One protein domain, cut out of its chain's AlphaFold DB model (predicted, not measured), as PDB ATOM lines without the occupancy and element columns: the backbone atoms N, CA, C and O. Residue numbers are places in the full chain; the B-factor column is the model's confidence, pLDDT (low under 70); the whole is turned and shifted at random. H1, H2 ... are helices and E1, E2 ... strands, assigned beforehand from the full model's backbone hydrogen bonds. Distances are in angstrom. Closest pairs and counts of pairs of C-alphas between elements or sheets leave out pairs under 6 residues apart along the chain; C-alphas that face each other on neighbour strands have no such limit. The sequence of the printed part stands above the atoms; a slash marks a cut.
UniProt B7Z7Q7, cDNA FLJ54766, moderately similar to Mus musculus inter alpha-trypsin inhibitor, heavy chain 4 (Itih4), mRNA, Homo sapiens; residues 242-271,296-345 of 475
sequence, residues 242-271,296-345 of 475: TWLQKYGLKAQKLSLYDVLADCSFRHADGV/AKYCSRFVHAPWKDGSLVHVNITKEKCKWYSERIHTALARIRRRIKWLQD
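What this domain is: This is residues 242 to 271 and 296 to 345 of the 475 residues of the protein "cDNA FLJ54766, moderately similar to Mus musculus inter alpha-trypsin inhibitor, heavy chain 4 (Itih4), mRNA" of Homo sapiens (UniProt B7Z7Q7). Two short helices, H1 and H2, are strung out beside a long one, H3, and a small antiparallel sheet, E1 E3 E2, lies beyond H3's first residues. The printed part has 80 residues, in the order H1 H2 E1 E2 E3 H3, class mixed. It is loose, radius of gyration of the C-alphas 16.9 A, a rod spanning 62 by 26 by 14 A.

Where its parts are: H1, residues 242 to 247, begins at C-alpha 242 (-23.622, -12.238, -40.046). H2 is 256 to 261, E1 264 to 266, E2 303 to 306, E3 312 to 315. H3, 319 to 343, 36.0 A long, ends at C-alpha 343 (-11.717, -14.027, -47.872).

How they stand to each other: Within hydrogen-bond range are N 305 and O 313, 3.0 A, in the hairpin E2 and E3, and N 265 and O 314, 2.8 A, between E1 and E3. H2 only grazes the sheet, with residues 257 to 261. H1 and H3 are close but not clearly touching, closest C-alphas Tyr 247 and Ala 332, 7.5 A. In H1, H2 and H3 every O i to N i+4 pair is within range.

The domain as a whole: Residues 272 to 295 are not printed; C-alphas 271 and 296 are 10.8 A apart. pLDDT is under 70 at 267 to 271 and 296 to 300.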
ATOM      1  N   THR A 242     -22.342 -12.012 -39.367       88.12
ATOM      2  CA  THR A 242     -23.622 -12.238 -40.046       88.12
ATOM      3  C   THR A 242     -23.587 -13.522 -40.871       88.12
ATOM      4  O   THR A 242     -24.520 -14.325 -40.808       88.12
ATOM      5  N   TRP A 243     -22.472 -13.802 -41.553       90.44
ATOM      6  CA  TRP A 243     -22.287 -15.069 -42.259       90.44
ATOM      7  C   TRP A 243     -22.335 -16.276 -41.305       90.44
ATOM      8  O   TRP A 243     -23.051 -17.245 -41.571       90.44
ATOM      9  N   LEU A 244     -21.646 -16.215 -40.157       90.88
ATOM     10  CA  LEU A 244     -21.655 -17.281 -39.144       90.88
ATOM     11  C   LEU A 244     -23.014 -17.446 -38.452       90.88
ATOM     12  O   LEU A 244     -23.383 -18.568 -38.103       90.88
ATOM     13  N   GLN A 245     -23.788 -16.374 -38.287       90.81
ATOM     14  CA  GLN A 245     -25.152 -16.452 -37.755       90.81
ATOM     15  C   GLN A 245     -26.091 -17.262 -38.651       90.81
ATOM     16  O   GLN A 245     -27.041 -17.853 -38.144       90.81
ATOM     17  N   LYS A 246     -25.828 -17.327 -39.962       90.38
ATOM     18  CA  LYS A 246     -26.612 -18.146 -40.893       90.38
ATOM     19  C   LYS A 246     -25.992 -19.522 -41.128       90.38
ATOM     20  O   LYS A 246     -26.702 -20.525 -41.114       90.38
ATOM     21  N   TYR A 247     -24.681 -19.584 -41.354       90.25
ATOM     22  CA  TYR A 247     -23.994 -20.786 -41.843       90.25
ATOM     23  C   TYR A 247     -23.063 -21.453 -40.827       90.25
ATOM     24  O   TYR A 247     -22.538 -22.531 -41.104       90.25
ATOM     25  N   GLY A 248     -22.869 -20.858 -39.652       89.62
ATOM     26  CA  GLY A 248     -22.068 -21.443 -38.583       89.62
ATOM     27  C   GLY A 248     -22.681 -22.730 -38.029       89.62
ATOM     28  O   GLY A 248     -23.885 -22.966 -38.129       89.62
ATOM     29  N   LEU A 249     -21.856 -23.563 -37.390       90.81
ATOM     30  CA  LEU A 249     -22.275 -24.881 -36.893       90.81
ATOM     31  C   LEU A 249     -23.454 -24.805 -35.912       90.81
ATOM     32  O   LEU A 249     -24.374 -25.613 -36.008       90.81
ATOM     33  N   LYS A 250     -23.464 -23.806 -35.018       89.50
ATOM     34  CA  LYS A 250     -24.583 -23.558 -34.093       89.50
ATOM     35  C   LYS A 250     -25.871 -23.200 -34.846       89.50
ATOM     36  O   LYS A 250     -26.915 -23.783 -34.586       89.50
ATOM     37  N   ALA A 251     -25.787 -22.297 -35.825       90.31
ATOM     38  CA  ALA A 251     -26.931 -21.892 -36.646       90.31
ATOM     39  C   ALA A 251     -27.497 -23.054 -37.477       90.31
ATOM     40  O   ALA A 251     -28.707 -23.188 -37.642       90.31
ATOM     41  N   GLN A 252     -26.615 -23.931 -37.952       91.25
ATOM     42  CA  GLN A 252     -26.972 -25.135 -38.696       91.25
ATOM     43  C   GLN A 252     -27.407 -26.304 -37.794       91.25
ATOM     44  O   GLN A 252     -27.714 -27.371 -38.321       91.25
ATOM     45  N   LYS A 253     -27.442 -26.126 -36.462       90.31
ATOM     46  CA  LYS A 253     -27.755 -27.172 -35.469       90.31
ATOM     47  C   LYS A 253     -26.858 -28.413 -35.594       90.31
ATOM     48  O   LYS A 253     -27.301 -29.544 -35.424       90.31
ATOM     49  N   LEU A 254     -25.586 -28.190 -35.923       90.62
ATOM     50  CA  LEU A 254     -24.553 -29.223 -36.053       90.62
ATOM     51  C   LEU A 254     -23.620 -29.269 -34.839       90.62
ATOM     52  O   LEU A 254     -22.563 -29.891 -34.905       90.62
ATOM     53  N   SER A 255     -23.969 -28.598 -33.736       88.50
ATOM     54  CA  SER A 255     -23.222 -28.768 -32.491       88.50
ATOM     55  C   SER A 255     -23.481 -30.156 -31.902       88.50
ATOM     56  O   SER A 255     -24.534 -30.751 -32.137       88.50
ATOM     57  N   LEU A 256     -22.534 -30.659 -31.105       84.94
ATOM     58  CA  LEU A 256     -22.622 -31.986 -30.491       84.94
ATOM     59  C   LEU A 256     -23.969 -32.196 -29.784       84.94
ATOM     60  O   LEU A 256     -24.661 -33.176 -30.037       84.94
ATOM     61  N   TYR A 257     -24.370 -31.249 -28.939       86.06
ATOM     62  CA  TYR A 257     -25.610 -31.364 -28.179       86.06
ATOM     63  C   TYR A 257     -26.863 -31.229 -29.046       86.06
ATOM     64  O   TYR A 257     -27.847 -31.902 -28.765       86.06
ATOM     65  N   ASP A 258     -26.840 -30.399 -30.093       86.75
ATOM     66  CA  ASP A 258     -28.001 -30.248 -30.983       86.75
ATOM     67  C   ASP A 258     -28.253 -31.536 -31.776       86.75
ATOM     68  O   ASP A 258     -29.394 -31.950 -31.956       86.75
ATOM     69  N   VAL A 259     -27.181 -32.203 -32.205       87.00
ATOM     70  CA  VAL A 259     -27.251 -33.460 -32.965       87.00
ATOM     71  C   VAL A 259     -27.678 -34.619 -32.073       87.00
ATOM     72  O   VAL A 259     -28.452 -35.476 -32.505       87.00
ATOM     73  N   LEU A 260     -27.172 -34.648 -30.837       86.06
ATOM     74  CA  LEU A 260     -27.485 -35.689 -29.866       86.06
ATOM     75  C   LEU A 260     -28.851 -35.502 -29.201       86.06
ATOM     76  O   LEU A 260     -29.359 -36.478 -28.659       86.06
ATOM     77  N   ALA A 261     -29.460 -34.311 -29.251       85.75
ATOM     78  CA  ALA A 261     -30.731 -34.023 -28.580       85.75
ATOM     79  C   ALA A 261     -31.823 -35.034 -28.960       85.75
ATOM     80  O   ALA A 261     -32.431 -35.633 -28.075       85.75
ATOM     81  N   ASP A 262     -31.975 -35.315 -30.257       81.38
ATOM     82  CA  ASP A 262     -32.976 -36.255 -30.787       81.38
ATOM     83  C   ASP A 262     -32.673 -37.730 -30.464       81.38
ATOM     84  O   ASP A 262     -33.500 -38.612 -30.690       81.38
ATOM     85  N   CYS A 263     -31.458 -38.017 -29.998       83.88
ATOM     86  CA  CYS A 263     -30.934 -39.361 -29.768       83.88
ATOM     87  C   CYS A 263     -30.550 -39.593 -28.300       83.88
ATOM     88  O   CYS A 263     -29.932 -40.613 -27.980       83.88
ATOM     89  N   SER A 264     -30.884 -38.638 -27.429       84.50
ATOM     90  CA  SER A 264     -30.544 -38.634 -26.012       84.50
ATOM     91  C   SER A 264     -31.788 -38.839 -25.156       84.50
ATOM     92  O   SER A 264     -32.837 -38.244 -25.394       84.50
ATOM     93  N   PHE A 265     -31.665 -39.678 -24.133       82.44
ATOM     94  CA  PHE A 265     -32.741 -39.991 -23.203       82.44
ATOM     95  C   PHE A 265     -32.215 -39.864 -21.778       82.44
ATOM     96  O   PHE A 265     -31.136 -40.365 -21.446       82.44
ATOM     97  N   ARG A 266     -32.971 -39.185 -20.913       75.31
ATOM     98  CA  ARG A 266     -32.617 -39.085 -19.495       75.31
ATOM     99  C   ARG A 266     -32.855 -40.424 -18.810       75.31
ATOM    100  O   ARG A 266     -33.838 -41.105 -19.095       75.31
ATOM    101  N   HIS A 267     -31.966 -40.785 -17.891       65.56
ATOM    102  CA  HIS A 267     -32.240 -41.886 -16.980       65.56
ATOM    103  C   HIS A 267     -33.399 -41.477 -16.063       65.56
ATOM    104  O   HIS A 267     -33.294 -40.477 -15.355       65.56
ATOM    105  N   ALA A 268     -34.507 -42.211 -16.111       60.91
ATOM    106  CA  ALA A 268     -35.658 -41.971 -15.257       60.91
ATOM    107  C   ALA A 268     -36.129 -43.302 -14.671       60.91
ATOM    108  O   ALA A 268     -36.518 -44.206 -15.411       60.91
ATOM    109  N   ASP A 269     -36.104 -43.395 -13.344       61.88
ATOM    110  CA  ASP A 269     -36.763 -44.462 -12.602       61.88
ATOM    111  C   ASP A 269     -38.209 -44.031 -12.336       61.88
ATOM    112  O   ASP A 269     -38.463 -42.955 -11.792       61.88
ATOM    113  N   GLY A 270     -39.169 -44.843 -12.777       58.72
ATOM    114  CA  GLY A 270     -40.595 -44.531 -12.680       58.72
ATOM    115  C   GLY A 270     -41.281 -45.347 -11.590       58.72
ATOM    116  O   GLY A 270     -40.952 -46.513 -11.385       58.72
ATOM    117  N   VAL A 271     -42.278 -44.773 -10.916       59.66
ATOM    118  CA  VAL A 271     -43.206 -45.538 -10.069       59.66
ATOM    119  C   VAL A 271     -44.418 -45.899 -10.918       59.66
ATOM    120  O   VAL A 271     -45.104 -45.013 -11.421       59.66
ATOM    121  N   ALA A 296     -35.004 -48.451 -14.640       62.19
ATOM    122  CA  ALA A 296     -34.692 -48.577 -16.056       62.19
ATOM    123  C   ALA A 296     -33.743 -49.774 -16.287       62.19
ATOM    124  O   ALA A 296     -32.551 -49.746 -15.975       62.19
ATOM    125  N   LYS A 297     -34.287 -50.879 -16.813       57.75
ATOM    126  CA  LYS A 297     -33.511 -52.076 -17.163       57.75
ATOM    127  C   LYS A 297     -32.799 -51.858 -18.501       57.75
ATOM    128  O   LYS A 297     -33.353 -51.243 -19.405       57.75
ATOM    129  N   TYR A 298     -31.595 -52.418 -18.638       61.31
ATOM    130  CA  TYR A 298     -30.755 -52.381 -19.851       61.31
ATOM    131  C   TYR A 298     -30.045 -51.053 -20.169       61.31
ATOM    132  O   TYR A 298     -29.495 -50.910 -21.259       61.31
ATOM    133  N   CYS A 299     -29.959 -50.125 -19.212       60.88
ATOM    134  CA  CYS A 299     -29.176 -48.890 -19.356       60.88
ATOM    135  C   CYS A 299     -27.687 -49.126 -19.671       60.88
ATOM    136  O   CYS A 299     -27.083 -48.335 -20.380       60.88
ATOM    137  N   SER A 300     -27.112 -50.257 -19.248       64.25
ATOM    138  CA  SER A 300     -25.720 -50.630 -19.552       64.25
ATOM    139  C   SER A 300     -25.419 -50.860 -21.038       64.25
ATOM    140  O   SER A 300     -24.254 -50.969 -21.407       64.25
ATOM    141  N   ARG A 301     -26.444 -50.963 -21.896       70.62
ATOM    142  CA  ARG A 301     -26.284 -51.159 -23.348       70.62
ATOM    143  C   ARG A 301     -26.171 -49.848 -24.125       70.62
ATOM    144  O   ARG A 301     -25.865 -49.893 -25.313       70.62
ATOM    145  N   PHE A 302     -26.448 -48.715 -23.484       75.62
ATOM    146  CA  PHE A 302     -26.369 -47.397 -24.101       75.62
ATOM    147  C   PHE A 302     -25.042 -46.721 -23.766       75.62
ATOM    148  O   PHE A 302     -24.426 -46.982 -22.733       75.62
ATOM    149  N   VAL A 303     -24.604 -45.832 -24.656       79.06
ATOM    150  CA  VAL A 303     -23.452 -44.973 -24.385       79.06
ATOM    151  C   VAL A 303     -23.920 -43.839 -23.480       79.06
ATOM    152  O   VAL A 303     -24.883 -43.144 -23.799       79.06
ATOM    153  N   HIS A 304     -23.240 -43.652 -22.355       81.56
ATOM    154  CA  HIS A 304     -23.518 -42.557 -21.434       81.56
ATOM    155  C   HIS A 304     -22.693 -41.328 -21.807       81.56
ATOM    156  O   HIS A 304     -21.477 -41.432 -21.969       81.56
ATOM    157  N   ALA A 305     -23.337 -40.167 -21.906       77.62
ATOM    158  CA  ALA A 305     -22.666 -38.900 -22.174       77.62
ATOM    159  C   ALA A 305     -23.088 -37.826 -21.155       77.62
ATOM    160  O   ALA A 305     -24.267 -37.767 -20.789       77.62
ATOM    161  N   PRO A 306     -22.161 -36.965 -20.697       82.50
ATOM    162  CA  PRO A 306     -22.510 -35.802 -19.891       82.50
ATOM    163  C   PRO A 306     -23.220 -34.748 -20.754       82.50
ATOM    164  O   PRO A 306     -22.754 -34.374 -21.833       82.50
ATOM    165  N   TRP A 307     -24.359 -34.262 -20.273       81.44
ATOM    166  CA  TRP A 307     -25.167 -33.232 -20.917       81.44
ATOM    167  C   TRP A 307     -24.762 -31.819 -20.476       81.44
ATOM    168  O   TRP A 307     -23.936 -31.652 -19.579       81.44
ATOM    169  N   LYS A 308     -25.340 -30.778 -21.097       81.12
ATOM    170  CA  LYS A 308     -24.983 -29.361 -20.846       81.12
ATOM    171  C   LYS A 308     -25.113 -28.934 -19.376       81.12
ATOM    172  O   LYS A 308     -24.398 -28.051 -18.920       81.12
ATOM    173  N   ASP A 309     -26.039 -29.546 -18.645       79.88
ATOM    174  CA  ASP A 309     -26.319 -29.287 -17.227       79.88
ATOM    175  C   ASP A 309     -25.484 -30.164 -16.274       79.88
ATOM    176  O   ASP A 309     -25.608 -30.043 -15.056       79.88
ATOM    177  N   GLY A 310     -24.614 -31.026 -16.810       76.81
ATOM    178  CA  GLY A 310     -23.860 -32.023 -16.051       76.81
ATOM    179  C   GLY A 310     -24.646 -33.303 -15.753       76.81
ATOM    180  O   GLY A 310     -24.098 -34.207 -15.124       76.81
ATOM    181  N   SER A 311     -25.904 -33.414 -16.201       78.81
ATOM    182  CA  SER A 311     -26.674 -34.655 -16.082       78.81
ATOM    183  C   SER A 311     -26.148 -35.726 -17.036       78.81
ATOM    184  O   SER A 311     -25.603 -35.431 -18.098       78.81
ATOM    185  N   LEU A 312     -26.301 -36.993 -16.658       79.88
ATOM    186  CA  LEU A 312     -25.866 -38.119 -17.475       79.88
ATOM    187  C   LEU A 312     -27.041 -38.618 -18.322       79.88
ATOM    188  O   LEU A 312     -28.093 -38.979 -17.788       79.88
ATOM    189  N   VAL A 313     -26.866 -38.619 -19.644       83.56
ATOM    190  CA  VAL A 313     -27.881 -39.072 -20.603       83.56
ATOM    191  C   VAL A 313     -27.433 -40.333 -21.329       83.56
ATOM    192  O   VAL A 313     -26.247 -40.537 -21.591       83.56
ATOM    193  N   HIS A 314     -28.407 -41.172 -21.673       84.62
ATOM    194  CA  HIS A 314     -28.227 -42.330 -22.541       84.62
ATOM    195  C   HIS A 314     -28.331 -41.878 -23.985       84.62
ATOM    196  O   HIS A 314     -29.312 -41.237 -24.354       84.62
ATOM    197  N   VAL A 315     -27.350 -42.227 -24.806       84.56
ATOM    198  CA  VAL A 315     -27.313 -41.862 -26.220       84.56
ATOM    199  C   VAL A 315     -27.410 -43.121 -27.074       84.56
ATOM    200  O   VAL A 315     -26.669 -44.085 -26.869       84.56
ATOM    201  N   ASN A 316     -28.313 -43.101 -28.054       86.00
ATOM    202  CA  ASN A 316     -28.430 -44.142 -29.071       86.00
ATOM    203  C   ASN A 316     -28.306 -43.538 -30.471       86.00
ATOM    204  O   ASN A 316     -29.237 -42.896 -30.956       86.00
ATOM    205  N   ILE A 317     -27.168 -43.755 -31.127       86.44
ATOM    206  CA  ILE A 317     -26.901 -43.201 -32.455       86.44
ATOM    207  C   ILE A 317     -27.111 -44.290 -33.504       86.44
ATOM    208  O   ILE A 317     -26.398 -45.292 -33.527       86.44
ATOM    209  N   THR A 318     -28.082 -44.086 -34.391       87.88
ATOM    210  CA  THR A 318     -28.317 -44.996 -35.516       87.88
ATOM    211  C   THR A 318     -27.287 -44.782 -36.624       87.88
ATOM    212  O   THR A 318     -26.692 -43.707 -36.759       87.88
ATOM    213  N   LYS A 319     -27.092 -45.799 -37.471       89.50
ATOM    214  CA  LYS A 319     -26.181 -45.711 -38.622       89.50
ATOM    215  C   LYS A 319     -26.609 -44.601 -39.587       89.50
ATOM    216  O   LYS A 319     -25.764 -43.891 -40.129       89.50
ATOM    217  N   GLU A 320     -27.915 -44.414 -39.757       90.38
ATOM    218  CA  GLU A 320     -28.515 -43.385 -40.603       90.38
ATOM    219  C   GLU A 320     -28.231 -41.983 -40.049       90.38
ATOM    220  O   GLU A 320     -27.830 -41.104 -40.811       90.38
ATOM    221  N   LYS A 321     -28.356 -41.777 -38.727       88.25
ATOM    222  CA  LYS A 321     -28.046 -40.488 -38.082       88.25
ATOM    223  C   LYS A 321     -26.554 -40.163 -38.187       88.25
ATOM    224  O   LYS A 321     -26.213 -39.024 -38.498       88.25
ATOM    225  N   CYS A 322     -25.674 -41.154 -38.006       88.81
ATOM    226  CA  CYS A 322     -24.233 -40.997 -38.245       88.81
ATOM    227  C   CYS A 322     -23.931 -40.576 -39.689       88.81
ATOM    228  O   CYS A 322     -23.176 -39.628 -39.907       88.81
ATOM    229  N   LYS A 323     -24.529 -41.256 -40.678       92.25
ATOM    230  CA  LYS A 323     -24.337 -40.939 -42.099       92.25
ATOM    231  C   LYS A 323     -24.822 -39.523 -42.421       92.25
ATOM    232  O   LYS A 323     -24.063 -38.737 -42.980       92.25
ATOM    233  N   TRP A 324     -26.030 -39.178 -41.979       93.00
ATOM    234  CA  TRP A 324     -26.605 -37.841 -42.130       93.00
ATOM    235  C   TRP A 324     -25.714 -36.758 -41.511       93.00
ATOM    236  O   TRP A 324     -25.426 -35.750 -42.155       93.00
ATOM    237  N   TYR A 325     -25.233 -36.964 -40.279       91.38
ATOM    238  CA  TYR A 325     -24.369 -35.994 -39.606       91.38
ATOM    239  C   TYR A 325     -23.044 -35.818 -40.350       91.38
ATOM    240  O   TYR A 325     -22.607 -34.686 -40.559       91.38
ATOM    241  N   SER A 326     -22.444 -36.920 -40.810       91.31
ATOM    242  CA  SER A 326     -21.232 -36.881 -41.626       91.31
ATOM    243  C   SER A 326     -21.440 -36.042 -42.889       91.31
ATOM    244  O   SER A 326     -20.709 -35.076 -43.101       91.31
ATOM    245  N   GLU A 327     -22.473 -36.319 -43.687       93.88
ATOM    246  CA  GLU A 327     -22.782 -35.564 -44.914       93.88
ATOM    247  C   GLU A 327     -23.012 -34.070 -44.626       93.88
ATOM    248  O   GLU A 327     -22.500 -33.188 -45.329       93.88
ATOM    249  N   ARG A 328     -23.734 -33.763 -43.542       93.75
ATOM    250  CA  ARG A 328     -24.003 -32.389 -43.109       93.75
ATOM    251  C   ARG A 328     -22.745 -31.634 -42.693       93.75
ATOM    252  O   ARG A 328     -22.614 -30.461 -43.051       93.75
ATOM    253  N   ILE A 329     -21.842 -32.277 -41.956       92.25
ATOM    254  CA  ILE A 329     -20.566 -31.691 -41.534       92.25
ATOM    255  C   ILE A 329     -19.651 -31.467 -42.730       92.25
ATOM    256  O   ILE A 329     -19.105 -30.374 -42.858       92.25
ATOM    257  N   HIS A 330     -19.537 -32.435 -43.642       92.12
ATOM    258  CA  HIS A 330     -18.751 -32.267 -44.867       92.12
ATOM    259  C   HIS A 330     -19.268 -31.094 -45.703       92.12
ATOM    260  O   HIS A 330     -18.483 -30.258 -46.150       92.12
ATOM    261  N   THR A 331     -20.590 -30.961 -45.833       93.88
ATOM    262  CA  THR A 331     -21.217 -29.820 -46.518       93.88
ATOM    263  C   THR A 331     -20.891 -28.489 -45.833       93.88
ATOM    264  O   THR A 331     -20.507 -27.522 -46.493       93.88
ATOM    265  N   ALA A 332     -21.021 -28.421 -44.502       91.44
ATOM    266  CA  ALA A 332     -20.711 -27.213 -43.736       91.44
ATOM    267  C   ALA A 332     -19.231 -26.824 -43.870       91.44
ATOM    268  O   ALA A 332     -18.908 -25.662 -44.113       91.44
ATOM    269  N   LEU A 333     -18.339 -27.808 -43.787       89.38
ATOM    270  CA  LEU A 333     -16.900 -27.635 -43.920       89.38
ATOM    271  C   LEU A 333     -16.502 -27.180 -45.329       89.38
ATOM    272  O   LEU A 333     -15.710 -26.249 -45.460       89.38
ATOM    273  N   ALA A 334     -17.086 -27.758 -46.382       89.69
ATOM    274  CA  ALA A 334     -16.872 -27.304 -47.755       89.69
ATOM    275  C   ALA A 334     -17.278 -25.832 -47.931       89.69
ATOM    276  O   ALA A 334     -16.559 -25.053 -48.560       89.69
ATOM    277  N   ARG A 335     -18.393 -25.419 -47.315       90.56
ATOM    278  CA  ARG A 335     -18.860 -24.029 -47.356       90.56
ATOM    279  C   ARG A 335     -17.932 -23.076 -46.603       90.56
ATOM    280  O   ARG A 335     -17.614 -22.011 -47.126       90.56
ATOM    281  N   ILE A 336     -17.460 -23.468 -45.416       88.12
ATOM    282  CA  ILE A 336     -16.471 -22.705 -44.641       88.12
ATOM    283  C   ILE A 336     -15.173 -22.558 -45.441       88.12
ATOM    284  O   ILE A 336     -14.674 -21.449 -45.581       88.12
ATOM    285  N   ARG A 337     -14.666 -23.640 -46.041       87.12
ATOM    286  CA  ARG A 337     -13.467 -23.599 -46.894       87.12
ATOM    287  C   ARG A 337     -13.641 -22.675 -48.092       87.12
ATOM    288  O   ARG A 337     -12.757 -21.870 -48.366       87.12
ATOM    289  N   ARG A 338     -14.788 -22.740 -48.778       87.81
ATOM    290  CA  ARG A 338     -15.115 -21.814 -49.872       87.81
ATOM    291  C   ARG A 338     -15.106 -20.364 -49.389       87.81
ATOM    292  O   ARG A 338     -14.550 -19.511 -50.072       87.81
ATOM    293  N   ARG A 339     -15.677 -20.089 -48.212       86.62
ATOM    294  CA  ARG A 339     -15.687 -18.744 -47.628       86.62
ATOM    295  C   ARG A 339     -14.289 -18.269 -47.235       86.62
ATOM    296  O   ARG A 339     -13.971 -17.117 -47.493       86.62
ATOM    297  N   ILE A 340     -13.451 -19.134 -46.667       84.50
ATOM    298  CA  ILE A 340     -12.050 -18.812 -46.359       84.50
ATOM    299  C   ILE A 340     -11.288 -18.493 -47.645       84.50
ATOM    300  O   ILE A 340     -10.635 -17.460 -47.712       84.50
ATOM    301  N   LYS A 341     -11.429 -19.323 -48.687       84.62
ATOM    302  CA  LYS A 341     -10.802 -19.069 -49.989       84.62
ATOM    303  C   LYS A 341     -11.241 -17.725 -50.576       84.62
ATOM    304  O   LYS A 341     -10.407 -17.007 -51.098       84.62
ATOM    305  N   TRP A 342     -12.524 -17.383 -50.448       83.31
ATOM    306  CA  TRP A 342     -13.057 -16.083 -50.865       83.31
ATOM    307  C   TRP A 342     -12.465 -14.918 -50.056       83.31
ATOM    308  O   TRP A 342     -12.039 -13.934 -50.644       83.31
ATOM    309  N   LEU A 343     -12.352 -15.045 -48.727       79.38
ATOM    310  CA  LEU A 343     -11.717 -14.027 -47.872       79.38
ATOM    311  C   LEU A 343     -10.220 -13.850 -48.168       79.38
ATOM    312  O   LEU A 343      -9.658 -12.788 -47.923       79.38
ATOM    313  N   GLN A 344      -9.569 -14.899 -48.666       75.94
ATOM    314  CA  GLN A 344      -8.166 -14.888 -49.069       75.94
ATOM    315  C   GLN A 344      -7.962 -14.445 -50.521       75.94
ATOM    316  O   GLN A 344      -6.818 -14.371 -50.972       75.94
ATOM    317  N   ASP A 345      -9.036 -14.157 -51.253       78.00
ATOM    318  CA  ASP A 345      -8.950 -13.753 -52.646       78.00
ATOM    319  C   ASP A 345      -8.654 -12.251 -52.777       78.00
ATOM    320  O   ASP A 345      -9.110 -11.411 -51.995       78.00
TER     321      ASP A 345